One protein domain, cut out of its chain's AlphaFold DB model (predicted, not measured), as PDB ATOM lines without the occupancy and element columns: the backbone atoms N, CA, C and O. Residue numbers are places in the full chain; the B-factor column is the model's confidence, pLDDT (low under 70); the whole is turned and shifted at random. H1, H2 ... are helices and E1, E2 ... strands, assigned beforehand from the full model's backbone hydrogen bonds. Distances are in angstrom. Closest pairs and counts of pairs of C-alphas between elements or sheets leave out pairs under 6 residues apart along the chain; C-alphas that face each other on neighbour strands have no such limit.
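This is residues 45 to 127 of the 127 residues of the protein "REV3 protein" of Symbiodinium sp. CCMP2456 (UniProt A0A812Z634). A two-stranded hairpin, E1 and E2, sits in the middle, with helix H1 on one side of it and a second hairpin, E3 and E4, set more loosely on the other. The long helix H2 runs across one end of the first hairpin, from near the start of E3 to the side of H1, and residues 99 to 110 then lead back toward the second hairpin. The printed part has 83 residues, with two named helices and four named strands in the order H1, E1, E2, H2, E3, E4; each sheet is an antiparallel pair, and the class is mixed, helices and strands. The whole is compact, with a radius of gyration of the C-alphas of 12.4 A and spans of 33 by 27 by 21 A.

H1, residues 45 to 58, begins with C-alpha 45 at (2.563, 54.258, -42.078) and measures 20.0 A from first to last C-alpha. E1, residues 62 to 68, measures 17.8 A, and E2, residues 71 to 76, 16.0 A. H2, residues 81 to 98, measures 26.1 A and begins with C-alpha 81 at (-17.614, 34.542, -49.578). E3, residues 111 to 118, measures 16.3 A and bends by 55 degrees at residue 114. E4, residues 121 to 126, measures 15.0 A and ends with C-alpha 126 at (-20.539, 42.702, -43.269).

E1 and E2 form a hairpin, antiparallel at 157 degrees, with N 65 and O 73 at 2.9 A and N 73 and O 66 at 2.8 A, within hydrogen-bond range. The closest C-alphas of H1 and E1 are those of Glu 56 and Ala 62, 5.5 A apart. H1 and H2 only just touch, with 3 pairs of C-alphas within 8 A, the closest those of Ala 51 and Val 95 at 6.1 A; they run opposite ways at a steep tilt of 54 degrees. The closest C-alphas of E2 and H2 are those of Leu 76 and Ala 84, 7.0 A apart. E3 and E4 form a hairpin, antiparallel at 175 degrees, with N 115 and O 123 at 2.8 A, within hydrogen-bond range. E2 and E3 are near each other, with 6 pairs of C-alphas within 10 A. E4 is apart from H1, E1, E2 and H2. In H1 and H2 every O i to N i+4 pair is within hydrogen-bond range.

The two C-alphas farthest apart are those of Gln 101 and Leu 117, at 34.4 A. The printed part has no cut and ends at the chain's last residue, 127. The link from H2 to E3, 12 residues, is long; the other links are tight. The mean pLDDT of the printed part is 93.7, and no printed residue is under 70.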
ATOM      1  N   ARG A  45       2.808  54.087 -40.637       94.12
ATOM      2  CA  ARG A  45       2.563  54.258 -42.078       94.12
ATOM      3  C   ARG A  45       3.366  53.263 -42.912       94.12
ATOM      4  O   ARG A  45       2.799  52.620 -43.788       94.12
ATOM      5  N   ARG A  46       4.661  53.126 -42.619       94.56
ATOM      6  CA  ARG A  46       5.547  52.204 -43.337       94.56
ATOM      7  C   ARG A  46       5.060  50.761 -43.233       94.56
ATOM      8  O   ARG A  46       4.971  50.095 -44.253       94.56
ATOM      9  N   ALA A  47       4.686  50.311 -42.035       94.12
ATOM     10  CA  ALA A  47       4.160  48.963 -41.824       94.12
ATOM     11  C   ALA A  47       2.885  48.704 -42.650       94.12
ATOM     12  O   ALA A  47       2.748  47.656 -43.277       94.12
ATOM     13  N   LEU A  48       1.972  49.682 -42.718       93.50
ATOM     14  CA  LEU A  48       0.751  49.571 -43.523       93.50
ATOM     15  C   LEU A  48       1.053  49.502 -45.031       93.50
ATOM     16  O   LEU A  48       0.443  48.710 -45.747       93.50
ATOM     17  N   GLU A  49       1.994  50.317 -45.513       93.94
ATOM     18  CA  GLU A  49       2.440  50.319 -46.912       93.94
ATOM     19  C   GLU A  49       3.150  49.008 -47.281       93.94
ATOM     20  O   GLU A  49       2.866  48.423 -48.325       93.94
ATOM     21  N   GLU A  50       4.026  48.502 -46.411       94.38
ATOM     22  CA  GLU A  50       4.698  47.209 -46.574       94.38
ATOM     23  C   GLU A  50       3.692  46.053 -46.612       94.38
ATOM     24  O   GLU A  50       3.776  45.200 -47.498       94.38
ATOM     25  N   ALA A  51       2.704  46.051 -45.711       94.81
ATOM     26  CA  ALA A  51       1.622  45.074 -45.713       94.81
ATOM     27  C   ALA A  51       0.799  45.140 -47.009       94.81
ATOM     28  O   ALA A  51       0.561  44.107 -47.633       94.81
ATOM     29  N   ALA A  52       0.405  46.338 -47.451       94.88
ATOM     30  CA  ALA A  52      -0.360  46.522 -48.683       94.88
ATOM     31  C   ALA A  52       0.406  46.021 -49.918       94.88
ATOM     32  O   ALA A  52      -0.129  45.230 -50.695       94.88
ATOM     33  N   ASN A  53       1.676  46.410 -50.056       95.00
ATOM     34  CA  ASN A  53       2.538  45.972 -51.155       95.00
ATOM     35  C   ASN A  53       2.742  44.453 -51.141       95.00
ATOM     36  O   ASN A  53       2.713  43.807 -52.187       95.00
ATOM     37  N   PHE A  54       2.925  43.866 -49.955       95.69
ATOM     38  CA  PHE A  54       3.064  42.421 -49.809       95.69
ATOM     39  C   PHE A  54       1.786  41.675 -50.217       95.69
ATOM     40  O   PHE A  54       1.873  40.639 -50.882       95.69
ATOM     41  N   ILE A  55       0.610  42.214 -49.877       95.62
ATOM     42  CA  ILE A  55      -0.682  41.636 -50.256       95.62
ATOM     43  C   ILE A  55      -0.866  41.645 -51.776       95.62
ATOM     44  O   ILE A  55      -1.175  40.612 -52.368       95.62
ATOM     45  N   GLU A  56      -0.645  42.787 -52.426       94.81
ATOM     46  CA  GLU A  56      -0.807  42.881 -53.883       94.81
ATOM     47  C   GLU A  56       0.206  42.014 -54.647       94.81
ATOM     48  O   GLU A  56      -0.114  41.490 -55.714       94.81
ATOM     49  N   ALA A  57       1.411  41.818 -54.100       94.69
ATOM     50  CA  ALA A  57       2.442  40.989 -54.722       94.69
ATOM     51  C   ALA A  57       2.202  39.476 -54.566       94.69
ATOM     52  O   ALA A  57       2.631  38.701 -55.420       94.69
ATOM     53  N   THR A  58       1.553  39.047 -53.480       94.56
ATOM     54  CA  THR A  58       1.481  37.622 -53.104       94.56
ATOM     55  C   THR A  58       0.179  36.955 -53.538       94.56
ATOM     56  O   THR A  58       0.202  35.785 -53.919       94.56
ATOM     57  N   TRP A  59      -0.952  37.672 -53.528       91.94
ATOM     58  CA  TRP A  59      -2.257  37.106 -53.891       91.94
ATOM     59  C   TRP A  59      -2.696  37.571 -55.289       91.94
ATOM     60  O   TRP A  59      -3.033  38.744 -55.477       91.94
ATOM     61  N   PRO A  60      -2.751  36.670 -56.291       86.62
ATOM     62  CA  PRO A  60      -3.160  37.027 -57.643       86.62
ATOM     63  C   PRO A  60      -4.570  37.622 -57.682       86.62
ATOM     64  O   PRO A  60      -5.536  37.023 -57.208       86.62
ATOM     65  N   GLY A  61      -4.690  38.808 -58.278       86.88
ATOM     66  CA  GLY A  61      -5.966  39.515 -58.405       86.88
ATOM     67  C   GLY A  61      -6.435  40.226 -57.132       86.88
ATOM     68  O   GLY A  61      -7.510  40.835 -57.162       86.88
ATOM     69  N   ALA A  62      -5.650  40.188 -56.049       94.44
ATOM     70  CA  ALA A  62      -5.862  41.032 -54.885       94.44
ATOM     71  C   ALA A  62      -5.455  42.476 -55.195       94.44
ATOM     72  O   ALA A  62      -4.420  42.731 -55.809       94.44
ATOM     73  N   LYS A  63      -6.281  43.431 -54.767       95.31
ATOM     74  CA  LYS A  63      -5.972  44.859 -54.869       95.31
ATOM     75  C   LYS A  63      -6.376  45.578 -53.597       95.31
ATOM     76  O   LYS A  63      -7.520  45.449 -53.164       95.31
ATOM     77  N   VAL A  64      -5.488  46.379 -53.028       95.19
ATOM     78  CA  VAL A  64      -5.807  47.224 -51.879       95.19
ATOM     79  C   VAL A  64      -6.563  48.451 -52.387       95.19
ATOM     80  O   VAL A  64      -6.048  49.272 -53.142       95.19
ATOM     81  N   ILE A  65      -7.842  48.556 -52.022       93.75
ATOM     82  CA  ILE A  65      -8.746  49.608 -52.524       93.75
ATOM     83  C   ILE A  65      -8.942  50.755 -51.534       93.75
ATOM     84  O   ILE A  65      -9.396  51.833 -51.918       93.75
ATOM     85  N   TYR A  66      -8.633  50.524 -50.260       92.50
ATOM     86  CA  TYR A  66      -8.757  51.520 -49.208       92.50
ATOM     87  C   TYR A  66      -7.813  51.187 -48.054       92.50
ATOM     88  O   TYR A  66      -7.565  50.017 -47.770       92.50
ATOM     89  N   GLY A  67      -7.317  52.219 -47.379       88.06
ATOM     90  CA  GLY A  67      -6.598  52.086 -46.122       88.06
ATOM     91  C   GLY A  67      -6.825  53.317 -45.251       88.06
ATOM     92  O   GLY A  67      -6.816  54.444 -45.757       88.06
ATOM     93  N   ASP A  68      -7.061  53.108 -43.959       86.62
ATOM     94  CA  ASP A  68      -7.203  54.180 -42.972       86.62
ATOM     95  C   ASP A  68      -6.402  53.831 -41.731       86.62
ATOM     96  O   ASP A  68      -6.884  53.078 -40.899       86.62
ATOM     97  N   THR A  69      -5.201  54.407 -41.631       85.00
ATOM     98  CA  THR A  69      -4.276  54.379 -40.484       85.00
ATOM     99  C   THR A  69      -3.848  52.985 -40.001       85.00
ATOM    100  O   THR A  69      -2.662  52.680 -40.039       85.00
ATOM    101  N   ASP A  70      -4.788  52.163 -39.549       88.25
ATOM    102  CA  ASP A  70      -4.629  50.837 -38.952       88.25
ATOM    103  C   ASP A  70      -5.403  49.730 -39.699       88.25
ATOM    104  O   ASP A  70      -5.320  48.564 -39.322       88.25
ATOM    105  N   SER A  71      -6.126  50.065 -40.774       92.38
ATOM    106  CA  SER A  71      -6.932  49.114 -41.552       92.38
ATOM    107  C   SER A  71      -6.603  49.145 -43.047       92.38
ATOM    108  O   SER A  71      -6.316  50.206 -43.608       92.38
ATOM    109  N   VAL A  72      -6.689  47.982 -43.707       94.00
ATOM    110  CA  VAL A  72      -6.580  47.819 -45.168       94.00
ATOM    111  C   VAL A  72      -7.774  47.044 -45.712       94.00
ATOM    112  O   VAL A  72      -8.225  46.067 -45.123       94.00
ATOM    113  N   PHE A  73      -8.300  47.484 -46.851       95.56
ATOM    114  CA  PHE A  73      -9.411  46.835 -47.537       95.56
ATOM    115  C   PHE A  73      -8.873  46.212 -48.811       95.56
ATOM    116  O   PHE A  73      -8.430  46.917 -49.724       95.56
ATOM    117  N   VAL A  74      -8.950  44.889 -48.877       96.06
ATOM    118  CA  VAL A  74      -8.444  44.104 -49.998       96.06
ATOM    119  C   VAL A  74      -9.622  43.632 -50.839       96.06
ATOM    120  O   VAL A  74     -10.497  42.908 -50.371       96.06
ATOM    121  N   GLN A  75      -9.654  44.049 -52.100       95.81
ATOM    122  CA  GLN A  75     -10.584  43.530 -53.090       95.81
ATOM    123  C   GLN A  75     -10.027  42.230 -53.672       95.81
ATOM    124  O   GLN A  75      -8.984  42.243 -54.322       95.81
ATOM    125  N   LEU A  76     -10.771  41.136 -53.500       93.88
ATOM    126  CA  LEU A  76     -10.490  39.825 -54.088       93.88
ATOM    127  C   LEU A  76     -11.524  39.538 -55.186       93.88
ATOM    128  O   LEU A  76     -12.669  39.184 -54.906       93.88
ATOM    129  N   ARG A  77     -11.165  39.762 -56.457       90.44
ATOM    130  CA  ARG A  77     -12.110  39.590 -57.577       90.44
ATOM    131  C   ARG A  77     -12.288  38.117 -57.928       90.44
ATOM    132  O   ARG A  77     -11.307  37.424 -58.159       90.44
ATOM    133  N   GLY A  78     -13.539  37.674 -58.039       89.38
ATOM    134  CA  GLY A  78     -13.878  36.299 -58.428       89.38
ATOM    135  C   GLY A  78     -13.887  35.292 -57.276       89.38
ATOM    136  O   GLY A  78     -14.139  34.121 -57.522       89.38
ATOM    137  N   TYR A  79     -13.652  35.742 -56.042       92.06
ATOM    138  CA  TYR A  79     -13.701  34.898 -54.853       92.06
ATOM    139  C   TYR A  79     -15.143  34.798 -54.350       92.06
ATOM    140  O   TYR A  79     -15.871  35.793 -54.306       92.06
ATOM    141  N   SER A  80     -15.545  33.599 -53.937       94.12
ATOM    142  CA  SER A  80     -16.747  33.394 -53.130       94.12
ATOM    143  C   SER A  80     -16.554  33.935 -51.709       94.12
ATOM    144  O   SER A  80     -15.434  34.184 -51.258       94.12
ATOM    145  N   LEU A  81     -17.656  34.084 -50.968       94.00
ATOM    146  CA  LEU A  81     -17.614  34.542 -49.578       94.00
ATOM    147  C   LEU A  81     -16.710  33.647 -48.710       94.00
ATOM    148  O   LEU A  81     -15.877  34.149 -47.960       94.00
ATOM    149  N   GLU A  82     -16.827  32.323 -48.844       95.06
ATOM    150  CA  GLU A  82     -16.032  31.366 -48.067       95.06
ATOM    151  C   GLU A  82     -14.535  31.436 -48.411       95.06
ATOM    152  O   GLU A  82     -13.685  31.409 -47.518       95.06
ATOM    153  N   GLU A  83     -14.201  31.566 -49.698       94.44
ATOM    154  CA  GLU A  83     -12.818  31.745 -50.147       94.44
ATOM    155  C   GLU A  83     -12.237  33.067 -49.646       94.44
ATOM    156  O   GLU A  83     -11.089  33.092 -49.209       94.44
ATOM    157  N   ALA A  84     -13.030  34.144 -49.626       94.75
ATOM    158  CA  ALA A  84     -12.608  35.434 -49.091       94.75
ATOM    159  C   ALA A  84     -12.269  35.356 -47.593       94.75
ATOM    160  O   ALA A  84     -11.263  35.920 -47.169       94.75
ATOM    161  N   PHE A  85     -13.032  34.603 -46.792       96.50
ATOM    162  CA  PHE A  85     -12.686  34.358 -45.385       96.50
ATOM    163  C   PHE A  85     -11.397  33.549 -45.216       96.50
ATOM    164  O   PHE A  85     -10.610  33.822 -44.308       96.50
ATOM    165  N   LYS A  86     -11.181  32.526 -46.054       95.81
ATOM    166  CA  LYS A  86      -9.948  31.723 -46.024       95.81
ATOM    167  C   LYS A  86      -8.740  32.581 -46.404       95.81
ATOM    168  O   LYS A  86      -7.767  32.601 -45.655       95.81
ATOM    169  N   ALA A  87      -8.846  33.333 -47.496       94.81
ATOM    170  CA  ALA A  87      -7.807  34.245 -47.962       94.81
ATOM    171  C   ALA A  87      -7.521  35.357 -46.944       94.81
ATOM    172  O   ALA A  87      -6.365  35.624 -46.649       94.81
ATOM    173  N   GLY A  88      -8.551  35.961 -46.344       95.50
ATOM    174  CA  GLY A  88      -8.385  37.000 -45.327       95.50
ATOM    175  C   GLY A  88      -7.602  36.519 -44.102       95.50
ATOM    176  O   GLY A  88      -6.679  37.197 -43.659       95.50
ATOM    177  N   ARG A  89      -7.906  35.316 -43.595       96.25
ATOM    178  CA  ARG A  89      -7.148  34.710 -42.485       96.25
ATOM    179  C   ARG A  89      -5.697  34.405 -42.856       96.25
ATOM    180  O   ARG A  89      -4.805  34.645 -42.047       96.25
ATOM    181  N   ASP A  90      -5.468  33.892 -44.062       96.19
ATOM    182  CA  ASP A  90      -4.122  33.615 -44.574       96.19
ATOM    183  C   ASP A  90      -3.294  34.903 -44.725       96.19
ATOM    184  O   ASP A  90      -2.176  34.981 -44.217       96.19
ATOM    185  N   ILE A  91      -3.886  35.953 -45.306       95.75
ATOM    186  CA  ILE A  91      -3.284  37.288 -45.411       95.75
ATOM    187  C   ILE A  91      -2.858  37.794 -44.033       95.75
ATOM    188  O   ILE A  91      -1.701  38.170 -43.847       95.75
ATOM    189  N   CYS A  92      -3.764  37.779 -43.054       95.69
ATOM    190  CA  CYS A  92      -3.468  38.266 -41.710       95.69
ATOM    191  C   CYS A  92      -2.343  37.472 -41.035       95.69
ATOM    192  O   CYS A  92      -1.449  38.075 -40.445       95.69
ATOM    193  N   SER A  93      -2.329  36.145 -41.183       96.31
ATOM    194  CA  SER A  93      -1.263  35.287 -40.655       96.31
ATOM    195  C   SER A  93       0.103  35.621 -41.265       96.31
ATOM    196  O   SER A  93       1.071  35.872 -40.544       96.31
ATOM    197  N   GLN A  94       0.186  35.700 -42.597       96.44
ATOM    198  CA  GLN A  94       1.452  35.945 -43.292       96.44
ATOM    199  C   GLN A  94       1.974  37.373 -43.098       96.44
ATOM    200  O   GLN A  94       3.182  37.571 -42.955       96.44
ATOM    201  N   VAL A  95       1.082  38.369 -43.069       95.44
ATOM    202  CA  VAL A  95       1.458  39.757 -42.766       95.44
ATOM    203  C   VAL A  95       1.966  39.856 -41.329       95.44
ATOM    204  O   VAL A  95       3.033  40.428 -41.116       95.44
ATOM    205  N   SER A  96       1.272  39.255 -40.358       95.56
ATOM    206  CA  SER A  96       1.696  39.272 -38.948       95.56
ATOM    207  C   SER A  96       3.056  38.604 -38.756       95.56
ATOM    208  O   SER A  96       3.920  39.155 -38.088       95.56
ATOM    209  N   ALA A  97       3.307  37.473 -39.423       95.56
ATOM    210  CA  ALA A  97       4.589  36.769 -39.351       95.56
ATOM    211  C   ALA A  97       5.785  37.585 -39.883       95.56
ATOM    212  O   ALA A  97       6.931  37.293 -39.543       95.56
ATOM    213  N   LYS A  98       5.540  38.594 -40.730       94.12
ATOM    214  CA  LYS A  98       6.577  39.497 -41.254       94.12
ATOM    215  C   LYS A  98       6.874  40.688 -40.349       94.12
ATOM    216  O   LYS A  98       7.893  41.342 -40.555       94.12
ATOM    217  N   HIS A  99       6.010  40.969 -39.380       92.50
ATOM    218  CA  HIS A  99       6.171  42.090 -38.467       92.50
ATOM    219  C   HIS A  99       6.739  41.616 -37.121       92.50
ATOM    220  O   HIS A  99       6.533  40.471 -36.716       92.50
ATOM    221  N   PRO A 100       7.505  42.467 -36.416       92.56
ATOM    222  CA  PRO A 100       8.030  42.112 -35.105       92.56
ATOM    223  C   PRO A 100       6.895  41.993 -34.085       92.56
ATOM    224  O   PRO A 100       5.964  42.799 -34.079       92.56
ATOM    225  N   GLN A 101       7.011  41.046 -33.150       93.06
ATOM    226  CA  GLN A 101       6.124  41.017 -31.987       93.06
ATOM    227  C   GLN A 101       6.226  42.350 -31.220       93.06
ATOM    228  O   GLN A 101       7.337  42.862 -31.047       93.06
ATOM    229  N   PRO A 102       5.108  42.927 -30.743       93.56
ATOM    230  CA  PRO A 102       3.753  42.361 -30.653       93.56
ATOM    231  C   PRO A 102       2.800  42.781 -31.798       93.56
ATOM    232  O   PRO A 102       1.590  42.809 -31.597       93.56
ATOM    233  N   VAL A 103       3.314  43.201 -32.958       93.94
ATOM    234  CA  VAL A 103       2.481  43.720 -34.055       93.94
ATOM    235  C   VAL A 103       1.822  42.568 -34.810       93.94
ATOM    236  O   VAL A 103       2.499  41.771 -35.451       93.94
ATOM    237  N   GLU A 104       0.492  42.522 -34.770       94.12
ATOM    238  CA  GLU A 104      -0.324  41.510 -35.441       94.12
ATOM    239  C   GLU A 104      -1.485  42.175 -36.188       94.12
ATOM    240  O   GLU A 104      -2.035  43.188 -35.746       94.12
ATOM    241  N   LEU A 105      -1.850  41.606 -37.336       94.50
ATOM    242  CA  LEU A 105      -3.013  41.997 -38.120       94.50
ATOM    243  C   LEU A 105      -4.160  41.033 -37.820       94.50
ATOM    244  O   LEU A 105      -4.031  39.824 -38.013       94.50
ATOM    245  N   GLU A 106      -5.296  41.568 -37.387       94.56
ATOM    246  CA  GLU A 106      -6.495  40.784 -37.102       94.56
ATOM    247  C   GLU A 106      -7.466  40.830 -38.287       94.56
ATOM    248  O   GLU A 106      -7.758  41.892 -38.842       94.56
ATOM    249  N   PHE A 107      -7.985  39.665 -38.676       96.25
ATOM    250  CA  PHE A 107      -9.038  39.584 -39.678       96.25
ATOM    251  C   PHE A 107     -10.388  39.939 -39.043       96.25
ATOM    252  O   PHE A 107     -10.875  39.199 -38.190       96.25
ATOM    253  N   GLU A 108     -11.012  41.036 -39.481       94.69
ATOM    254  CA  GLU A 108     -12.253  41.513 -38.859       94.69
ATOM    255  C   GLU A 108     -13.528  41.004 -39.555       94.69
ATOM    256  O   GLU A 108     -14.408  40.460 -38.893       94.69
ATOM    257  N   LYS A 109     -13.672  41.215 -40.872       94.88
ATOM    258  CA  LYS A 109     -14.915  40.914 -41.615       94.88
ATOM    259  C   LYS A 109     -14.722  40.890 -43.132       94.88
ATOM    260  O   LYS A 109     -13.780  41.495 -43.647       94.88
ATOM    261  N   VAL A 110     -15.663  40.272 -43.852       96.62
ATOM    262  CA  VAL A 110     -15.802  40.411 -45.317       96.62
ATOM    263  C   VAL A 110     -16.983  41.323 -45.643       96.62
ATOM    264  O   VAL A 110     -18.080  41.134 -45.127       96.62
ATOM    265  N   TYR A 111     -16.792  42.280 -46.554       96.25
ATOM    266  CA  TYR A 111     -17.892  43.078 -47.101       96.25
ATOM    267  C   TYR A 111     -18.357  42.549 -48.463       96.25
ATOM    268  O   TYR A 111     -17.584  42.555 -49.423       96.25
ATOM    269  N   MET A 112     -19.631  42.154 -48.580       93.25
ATOM    270  CA  MET A 112     -20.219  41.680 -49.844       93.25
ATOM    271  C   MET A 112     -21.734  41.981 -49.941       93.25
ATOM    272  O   MET A 112     -22.547  41.191 -49.464       93.25
ATOM    273  N   PRO A 113     -22.170  43.088 -50.575       93.06
ATOM    274  CA  PRO A 113     -21.384  44.084 -51.311       93.06
ATOM    275  C   PRO A 113     -20.700  45.126 -50.403       93.06
ATOM    276  O   PRO A 113     -21.108  45.334 -49.260       93.06
ATOM    277  N   CYS A 114     -19.697  45.821 -50.955       93.69
ATOM    278  CA  CYS A 114     -18.976  46.939 -50.333       93.69
ATOM    279  C   CYS A 114     -19.068  48.197 -51.210       93.69
ATOM    280  O   CYS A 114     -18.822  48.129 -52.414       93.69
ATOM    281  N   LEU A 115     -19.352  49.349 -50.604       93.19
ATOM    282  CA  LEU A 115     -19.365  50.661 -51.243       93.19
ATOM    283  C   LEU A 115     -18.410  51.602 -50.505       93.19
ATOM    284  O   LEU A 115     -18.661  51.986 -49.364       93.19
ATOM    285  N   CYS A 116     -17.339  52.016 -51.177       91.94
ATOM    286  CA  CYS A 116     -16.414  53.035 -50.683       91.94
ATOM    287  C   CYS A 116     -16.678  54.343 -51.438       91.94
ATOM    288  O   CYS A 116     -16.370  54.434 -52.623       91.94
ATOM    289  N   LEU A 117     -17.268  55.342 -50.772       91.06
ATOM    290  CA  LEU A 117     -17.616  56.623 -51.396       91.06
ATOM    291  C   LEU A 117     -16.438  57.595 -51.360       91.06
ATOM    292  O   LEU A 117     -15.981  58.080 -52.389       91.06
ATOM    293  N   THR A 118     -15.953  57.897 -50.156       92.19
ATOM    294  CA  THR A 118     -14.829  58.808 -49.927       92.19
ATOM    295  C   THR A 118     -14.037  58.374 -48.695       92.19
ATOM    296  O   THR A 118     -14.404  57.426 -47.995       92.19
ATOM    297  N   LYS A 119     -12.936  59.076 -48.403       89.00
ATOM    298  CA  LYS A 119     -12.168  58.868 -47.169       89.00
ATOM    299  C   LYS A 119     -13.098  58.921 -45.953       89.00
ATOM    300  O   LYS A 119     -13.855  59.879 -45.801       89.00
ATOM    301  N   LYS A 120     -13.034  57.888 -45.109       91.25
ATOM    302  CA  LYS A 120     -13.869  57.705 -43.909       91.25
ATOM    303  C   LYS A 120     -15.380  57.614 -44.174       91.25
ATOM    304  O   LYS A 120     -16.173  57.819 -43.261       91.25
ATOM    305  N   ARG A 121     -15.796  57.324 -45.415       93.12
ATOM    306  CA  ARG A 121     -17.203  57.126 -45.796       93.12
ATOM    307  C   ARG A 121     -17.342  55.892 -46.678       93.12
ATOM    308  O   ARG A 121     -17.191  55.957 -47.898       93.12
ATOM    309  N   TYR A 122     -17.645  54.771 -46.040       93.62
ATOM    310  CA  TYR A 122     -17.876  53.484 -46.680       93.62
ATOM    311  C   TYR A 122     -19.004  52.733 -45.963       93.62
ATOM    312  O   TYR A 122     -19.336  53.039 -44.818       93.62
ATOM    313  N   GLY A 123     -19.612  51.768 -46.645       93.69
ATOM    314  CA  GLY A 123     -20.683  50.942 -46.101       93.69
ATOM    315  C   GLY A 123     -20.899  49.688 -46.936       93.69
ATOM    316  O   GLY A 123     -20.532  49.634 -48.106       93.69
ATOM    317  N   GLY A 124     -21.482  48.661 -46.335       93.94
ATOM    318  CA  GLY A 124     -21.697  47.381 -46.996       93.94
ATOM    319  C   GLY A 124     -22.298  46.355 -46.052       93.94
ATOM    320  O   GLY A 124     -22.416  46.604 -44.850       93.94
ATOM    321  N   MET A 125     -22.661  45.197 -46.597       95.88
ATOM    322  CA  MET A 125     -23.079  44.058 -45.781       95.88
ATOM    323  C   MET A 125     -21.830  43.354 -45.263       95.88
ATOM    324  O   MET A 125     -21.034  42.871 -46.067       95.88
ATOM    325  N   ALA A 126     -21.649  43.360 -43.944       94.81
ATOM    326  CA  ALA A 126     -20.539  42.702 -43.269       94.81
ATOM    327  C   ALA A 126     -20.925  41.272 -42.880       94.81
ATOM    328  O   ALA A 126     -22.013  41.058 -42.339       94.81
ATOM    329  N   TYR A 127     -20.010  40.342 -43.130       93.00
ATOM    330  CA  TYR A 127     -20.081  38.939 -42.745       93.00
ATOM    331  C   TYR A 127     -18.864  38.589 -41.900       93.00
ATOM    332  O   TYR A 127     -17.766  39.125 -42.197       93.00
TER     333      TYR A 127